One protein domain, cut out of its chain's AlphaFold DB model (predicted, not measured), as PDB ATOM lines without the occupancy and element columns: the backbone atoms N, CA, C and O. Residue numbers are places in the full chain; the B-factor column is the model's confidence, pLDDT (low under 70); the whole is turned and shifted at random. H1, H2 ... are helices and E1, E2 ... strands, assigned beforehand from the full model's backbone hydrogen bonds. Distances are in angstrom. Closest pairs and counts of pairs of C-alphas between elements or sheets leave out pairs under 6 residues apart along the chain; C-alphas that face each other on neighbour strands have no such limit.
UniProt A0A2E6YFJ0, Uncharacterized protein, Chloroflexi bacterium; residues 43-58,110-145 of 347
ATOM      1  N   PHE A  43     201.269 -29.302 344.362       90.94
ATOM      2  CA  PHE A  43     200.674 -30.597 344.089       90.94
ATOM      3  C   PHE A  43     200.193 -30.644 342.636       90.94
ATOM      4  O   PHE A  43     199.420 -29.787 342.195       90.94
ATOM      5  N   LYS A  44     200.656 -31.642 341.886       91.69
ATOM      6  CA  LYS A  44     200.214 -31.917 340.521       91.69
ATOM      7  C   LYS A  44     199.256 -33.098 340.552       91.69
ATOM      8  O   LYS A  44     199.687 -34.242 340.682       91.69
ATOM      9  N   SER A  45     197.963 -32.800 340.425       94.31
ATOM     10  CA  SER A  45     196.930 -33.831 340.325       94.31
ATOM     11  C   SER A  45     197.143 -34.680 339.073       94.31
ATOM     12  O   SER A  45     197.353 -34.163 337.973       94.31
ATOM     13  N   LYS A  46     197.062 -35.992 339.267       95.44
ATOM     14  CA  LYS A  46     197.036 -37.034 338.239       95.44
ATOM     15  C   LYS A  46     195.722 -37.809 338.266       95.44
ATOM     16  O   LYS A  46     195.637 -38.915 337.744       95.44
ATOM     17  N   ARG A  47     194.681 -37.223 338.870       93.75
ATOM     18  CA  ARG A  47     193.430 -37.921 339.163       93.75
ATOM     19  C   ARG A  47     192.742 -38.488 337.934       93.75
ATOM     20  O   ARG A  47     192.404 -39.664 337.925       93.75
ATOM     21  N   GLU A  48     192.509 -37.655 336.928       93.81
ATOM     22  CA  GLU A  48     191.782 -38.071 335.723       93.81
ATOM     23  C   GLU A  48     192.541 -39.163 334.956       93.81
ATOM     24  O   GLU A  48     191.939 -40.165 334.583       93.81
ATOM     25  N   GLU A  49     193.861 -39.004 334.813       92.62
ATOM     26  CA  GLU A  49     194.758 -39.968 334.158       92.62
ATOM     27  C   GLU A  49     194.731 -41.327 334.866       92.62
ATOM     28  O   GLU A  49     194.430 -42.346 334.255       92.62
ATOM     29  N   VAL A  50     194.935 -41.345 336.185       93.06
ATOM     30  CA  VAL A  50     194.996 -42.604 336.937       93.06
ATOM     31  C   VAL A  50     193.621 -43.277 337.067       93.06
ATOM     32  O   VAL A  50     193.550 -44.504 337.117       93.06
ATOM     33  N   LEU A  51     192.515 -42.522 337.090       93.06
ATOM     34  CA  LEU A  51     191.173 -43.119 337.011       93.06
ATOM     35  C   LEU A  51     190.939 -43.797 335.659       93.06
ATOM     36  O   LEU A  51     190.361 -44.882 335.613       93.06
ATOM     37  N   GLU A  52     191.391 -43.173 334.571       92.38
ATOM     38  CA  GLU A  52     191.312 -43.769 333.244       92.38
ATOM     39  C   GLU A  52     192.156 -45.048 333.151       92.38
ATOM     40  O   GLU A  52     191.649 -46.076 332.687       92.38
ATOM     41  N   ASP A  53     193.389 -45.016 333.656       91.31
ATOM     42  CA  ASP A  53     194.283 -46.175 333.689       91.31
ATOM     43  C   ASP A  53     193.699 -47.307 334.550       91.31
ATOM     44  O   ASP A  53     193.651 -48.458 334.114       91.31
ATOM     45  N   TYR A  54     193.133 -46.996 335.722       91.75
ATOM     46  CA  TYR A  54     192.512 -47.995 336.600       91.75
ATOM     47  C   TYR A  54     191.372 -48.764 335.912       91.75
ATOM     48  O   TYR A  54     191.208 -49.966 336.126       91.75
ATOM     49  N   GLU A  55     190.591 -48.094 335.060       89.19
ATOM     50  CA  GLU A  55     189.461 -48.705 334.353       89.19
ATOM     51  C   GLU A  55     189.855 -49.433 333.056       89.19
ATOM     52  O   GLU A  55     189.203 -50.417 332.663       89.19
ATOM     53  N   LYS A  56     190.870 -48.917 332.350       87.25
ATOM     54  CA  LYS A  56     191.149 -49.282 330.951       87.25
ATOM     55  C   LYS A  56     192.486 -49.972 330.732       87.25
ATOM     56  O   LYS A  56     192.606 -50.692 329.737       87.25
ATOM     57  N   GLU A  57     193.475 -49.756 331.592       85.31
ATOM     58  CA  GLU A  57     194.800 -50.330 331.405       85.31
ATOM     59  C   GLU A  57     194.761 -51.854 331.583       85.31
ATOM     60  O   GLU A  57     193.964 -52.415 332.337       85.31
ATOM     61  N   MET A  58     195.612 -52.543 330.830       87.25
ATOM     62  CA  MET A  58     195.786 -53.986 330.911       87.25
ATOM     63  C   MET A  58     197.222 -54.254 331.343       87.25
ATOM     64  O   MET A  58     198.158 -54.032 330.574       87.25
ATOM     65  N   PRO A 110     193.577 -53.558 336.373       88.94
ATOM     66  CA  PRO A 110     193.834 -53.114 337.738       88.94
ATOM     67  C   PRO A 110     192.673 -53.406 338.703       88.94
ATOM     68  O   PRO A 110     192.917 -53.836 339.827       88.94
ATOM     69  N   THR A 111     191.417 -53.272 338.253       90.44
ATOM     70  CA  THR A 111     190.207 -53.580 339.046       90.44
ATOM     71  C   THR A 111     190.090 -55.034 339.502       90.44
ATOM     72  O   THR A 111     189.364 -55.310 340.452       90.44
ATOM     73  N   ASP A 112     190.756 -55.963 338.815       87.69
ATOM     74  CA  ASP A 112     190.701 -57.394 339.128       87.69
ATOM     75  C   ASP A 112     191.795 -57.808 340.128       87.69
ATOM     76  O   ASP A 112     191.783 -58.935 340.623       87.69
ATOM     77  N   TYR A 113     192.751 -56.916 340.412       85.88
ATOM     78  CA  TYR A 113     193.936 -57.200 341.224       85.88
ATOM     79  C   TYR A 113     194.054 -56.313 342.455       85.88
ATOM     80  O   TYR A 113     194.221 -56.817 343.564       85.88
ATOM     81  N   TYR A 114     193.969 -54.999 342.260       88.19
ATOM     82  CA  TYR A 114     194.059 -54.041 343.349       88.19
ATOM     83  C   TYR A 114     192.728 -53.961 344.073       88.19
ATOM     84  O   TYR A 114     191.662 -53.954 343.454       88.19
ATOM     85  N   LYS A 115     192.795 -53.859 345.400       92.62
ATOM     86  CA  LYS A 115     191.603 -53.843 346.254       92.62
ATOM     87  C   LYS A 115     190.645 -52.706 345.888       92.62
ATOM     88  O   LYS A 115     189.427 -52.876 345.926       92.62
ATOM     89  N   ASP A 116     191.208 -51.542 345.602       93.44
ATOM     90  CA  ASP A 116     190.513 -50.327 345.213       93.44
ATOM     91  C   ASP A 116     191.488 -49.394 344.473       93.44
ATOM     92  O   ASP A 116     192.672 -49.700 344.305       93.44
ATOM     93  N   VAL A 117     190.989 -48.247 344.013       92.12
ATOM     94  CA  VAL A 117     191.814 -47.262 343.302       92.12
ATOM     95  C   VAL A 117     192.951 -46.708 344.169       92.12
ATOM     96  O   VAL A 117     193.990 -46.343 343.636       92.12
ATOM     97  N   PHE A 118     192.812 -46.663 345.498       94.44
ATOM     98  CA  PHE A 118     193.863 -46.138 346.379       94.44
ATOM     99  C   PHE A 118     195.026 -47.120 346.508       94.44
ATOM    100  O   PHE A 118     196.188 -46.710 346.500       94.44
ATOM    101  N   ASP A 119     194.715 -48.414 346.579       92.81
ATOM    102  CA  ASP A 119     195.704 -49.491 346.522       92.81
ATOM    103  C   ASP A 119     196.471 -49.463 345.190       92.81
ATOM    104  O   ASP A 119     197.698 -49.553 345.173       92.81
ATOM    105  N   PHE A 120     195.769 -49.218 344.077       91.19
ATOM    106  CA  PHE A 120     196.401 -49.030 342.769       91.19
ATOM    107  C   PHE A 120     197.315 -47.797 342.728       91.19
ATOM    108  O   PHE A 120     198.485 -47.910 342.373       91.19
ATOM    109  N   VAL A 121     196.819 -46.631 343.150       92.62
ATOM    110  CA  VAL A 121     197.572 -45.361 343.194       92.62
ATOM    111  C   VAL A 121     198.878 -45.504 343.982       92.62
ATOM    112  O   VAL A 121     199.940 -45.093 343.513       92.62
ATOM    113  N   THR A 122     198.805 -46.089 345.178       90.88
ATOM    114  CA  THR A 122     199.954 -46.183 346.090       90.88
ATOM    115  C   THR A 122     200.946 -47.258 345.669       90.88
ATOM    116  O   THR A 122     202.149 -47.037 345.766       90.88
ATOM    117  N   SER A 123     200.465 -48.395 345.164       86.56
ATOM    118  CA  SER A 123     201.325 -49.533 344.831       86.56
ATOM    119  C   SER A 123     201.909 -49.458 343.420       86.56
ATOM    120  O   SER A 123     203.027 -49.919 343.208       86.56
ATOM    121  N   TRP A 124     201.176 -48.900 342.448       86.44
ATOM    122  CA  TRP A 124     201.627 -48.791 341.053       86.44
ATOM    123  C   TRP A 124     202.378 -47.488 340.772       86.44
ATOM    124  O   TRP A 124     203.488 -47.521 340.245       86.44
ATOM    125  N   TYR A 125     201.800 -46.339 341.140       86.38
ATOM    126  CA  TYR A 125     202.409 -45.031 340.866       86.38
ATOM    127  C   TYR A 125     203.260 -44.501 342.025       86.38
ATOM    128  O   TYR A 125     204.105 -43.635 341.806       86.38
ATOM    129  N   GLY A 126     203.033 -44.975 343.256       88.31
ATOM    130  CA  GLY A 126     203.671 -44.405 344.447       88.31
ATOM    131  C   GLY A 126     203.217 -42.973 344.748       88.31
ATOM    132  O   GLY A 126     203.953 -42.212 345.368       88.31
ATOM    133  N   TYR A 127     202.037 -42.581 344.264       92.75
ATOM    134  CA  TYR A 127     201.520 -41.225 344.419       92.75
ATOM    135  C   TYR A 127     200.983 -40.956 345.824       92.75
ATOM    136  O   TYR A 127     200.473 -41.839 346.514       92.75
ATOM    137  N   GLU A 128     201.051 -39.685 346.205       90.69
ATOM    138  CA  GLU A 128     200.435 -39.164 347.418       90.69
ATOM    139  C   GLU A 128     198.922 -39.058 347.222       90.69
ATOM    140  O   GLU A 128     198.452 -38.597 346.177       90.69
ATOM    141  N   ILE A 129     198.157 -39.437 348.249       93.12
ATOM    142  CA  ILE A 129     196.701 -39.273 348.286       93.12
ATOM    143  C   ILE A 129     196.370 -38.114 349.221       93.12
ATOM    144  O   ILE A 129     196.632 -38.166 350.423       93.12
ATOM    145  N   ILE A 130     195.739 -37.077 348.679       92.00
ATOM    146  CA  ILE A 130     195.271 -35.918 349.438       92.00
ATOM    147  C   ILE A 130     193.766 -36.034 349.628       92.00
ATOM    148  O   ILE A 130     193.042 -36.402 348.709       92.00
ATOM    149  N   THR A 131     193.282 -35.709 350.825       92.31
ATOM    150  CA  THR A 131     191.845 -35.677 351.122       92.31
ATOM    151  C   THR A 131     191.424 -34.255 351.444       92.31
ATOM    152  O   THR A 131     191.983 -33.619 352.336       92.31
ATOM    153  N   ASN A 132     190.418 -33.752 350.736       89.38
ATOM    154  CA  ASN A 132     189.787 -32.489 351.070       89.38
ATOM    155  C   ASN A 132     188.905 -32.686 352.307       89.38
ATOM    156  O   ASN A 132     187.838 -33.287 352.226       89.38
ATOM    157  N   GLU A 133     189.318 -32.146 353.451       90.25
ATOM    158  CA  GLU A 133     188.595 -32.316 354.720       90.25
ATOM    159  C   GLU A 133     187.152 -31.777 354.695       90.25
ATOM    160  O   GLU A 133     186.316 -32.219 355.480       90.25
ATOM    161  N   LYS A 134     186.834 -30.828 353.802       87.31
ATOM    162  CA  LYS A 134     185.492 -30.227 353.712       87.31
ATOM    163  C   LYS A 134     184.540 -31.028 352.833       87.31
ATOM    164  O   LYS A 134     183.353 -31.082 353.142       87.31
ATOM    165  N   THR A 135     185.031 -31.581 351.724       90.62
ATOM    166  CA  THR A 135     184.194 -32.315 350.759       90.62
ATOM    167  C   THR A 135     184.289 -33.830 350.931       90.62
ATOM    168  O   THR A 135     183.397 -34.546 350.487       90.62
ATOM    169  N   GLY A 136     185.339 -34.321 351.592       89.31
ATOM    170  CA  GLY A 136     185.680 -35.741 351.663       89.31
ATOM    171  C   GLY A 136     186.233 -36.298 350.350       89.31
ATOM    172  O   GLY A 136     186.464 -37.498 350.249       89.31
ATOM    173  N   GLU A 137     186.429 -35.458 349.331       89.88
ATOM    174  CA  GLU A 137     186.961 -35.892 348.044       89.88
ATOM    175  C   GLU A 137     188.461 -36.152 348.141       89.88
ATOM    176  O   GLU A 137     189.201 -35.419 348.802       89.88
ATOM    177  N   HIS A 138     188.902 -37.188 347.439       92.56
ATOM    178  CA  HIS A 138     190.308 -37.538 347.339       92.56
ATOM    179  C   HIS A 138     190.897 -37.024 346.026       92.56
ATOM    180  O   HIS A 138     190.218 -37.012 345.003       92.56
ATOM    181  N   ASP A 139     192.169 -36.666 346.042       94.19
ATOM    182  CA  ASP A 139     192.987 -36.379 344.869       94.19
ATOM    183  C   ASP A 139     194.291 -37.182 344.981       94.19
ATOM    184  O   ASP A 139     194.690 -37.556 346.086       94.19
ATOM    185  N   PHE A 140     194.931 -37.499 343.860       93.50
ATOM    186  CA  PHE A 140     196.184 -38.255 343.848       93.50
ATOM    187  C   PHE A 140     197.143 -37.759 342.782       93.50
ATOM    188  O   PHE A 140     196.737 -37.376 341.685       93.50
ATOM    189  N   GLY A 141     198.425 -37.755 343.130       93.19
ATOM    190  CA  GLY A 141     199.483 -37.205 342.300       93.19
ATOM    191  C   GLY A 141     200.787 -37.063 343.071       93.19
ATOM    192  O   GLY A 141     201.044 -37.790 344.029       93.19
ATOM    193  N   TYR A 142     201.615 -36.114 342.660       90.06
ATOM    194  CA  TYR A 142     202.923 -35.887 343.268       90.06
ATOM    195  C   TYR A 142     203.178 -34.398 343.479       90.06
ATOM    196  O   TYR A 142     202.603 -33.536 342.809       90.06
ATOM    197  N   TYR A 143     204.050 -34.096 344.435       88.06
ATOM    198  CA  TYR A 143     204.557 -32.748 344.640       88.06
ATOM    199  C   TYR A 143     205.729 -32.508 343.702       88.06
ATOM    200  O   TYR A 143     206.600 -33.362 343.554       88.06
ATOM    201  N   ASN A 144     205.733 -31.349 343.054       89.31
ATOM    202  CA  ASN A 144     206.798 -30.959 342.146       89.31
ATOM    203  C   ASN A 144     207.176 -29.495 342.354       89.31
ATOM    204  O   ASN A 144     206.299 -28.633 342.491       89.31
ATOM    205  N   ASN A 145     208.475 -29.217 342.307       92.12
ATOM    206  CA  ASN A 145     209.006 -27.868 342.202       92.12
ATOM    207  C   ASN A 145     209.328 -27.575 340.729       92.12
ATOM    208  O   ASN A 145     210.259 -28.136 340.162       92.12
TER     209      ASN A 145
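AT A GLANCE: This is residues 43 to 58 and 110 to 145 of the 347 residues of an uncharacterized protein of Chloroflexi bacterium (UniProt A0A2E6YFJ0). A small, three-stranded antiparallel sheet stands at one end, with H2 packed along its edge strand E2, while H1 meets the sheet only near its own beginning, runs away from it and touches H2 about perpendicular. Residues 132 to 137, the turn of the hairpin of E2 and E3, stick out. The 52 printed residues hold, in chain order, E1, H1, H2, E2 and E3; the sheet order is E1, E3, E2, and the class is mixed, helices and strands. The whole is compact, with a radius of gyration of the C-alphas of 11.2 A and spans of 31 by 26 by 17 A.

IN THESE COORDINATES: Find C-alpha 43 at (200.674, -30.597, 344.089), where E1 begins, residues 43 to 45. H1 follows, residues 47 to 56, 14.2 A long, from C-alpha 47 at (193.430, -37.921, 339.163). Past the cut, look for H2, residues 117 to 125, 11.1 A, then E2, residues 128 to 131, 10.0 A. E3, residues 138 to 144, covers 18.5 A and ends at C-alpha 144 at (206.798, -30.959, 342.146).

HOW THE PARTS SIT: Start at E3, the inner strand, whose pairing is staggered. Its residues 138 to 141 pair with E2, where N 130 and O 139 are 2.8 A apart; its residues 141 to 143 pair with E1, where N 44 and O 142 are 2.9 A apart. H2 is on the sheet at a height of 9.2 A, along E2 at 8 degrees on the local plane; the closest C-alphas of the two are those of Thr 122 and Glu 128, 7.2 A apart. H1 is on the sheet but only grazes it, with residues 47 to 51. H1 and H2 touch, about perpendicular at 84 degrees, closest at the C-alphas of Tyr 54 and Val 117, 6.8 A. In H1 and H2 every O i to N i+4 pair is within hydrogen-bond range.

THE WHOLE: The C-alphas of Asp 112 and Asn 145, the two farthest apart, lie 34.9 A from each other. Residues 59 to 109 are not printed; C-alphas 58 and 110 are 7.2 A apart across that cut. Of the links printed whole, none is long. No printed residue has a pLDDT under 70.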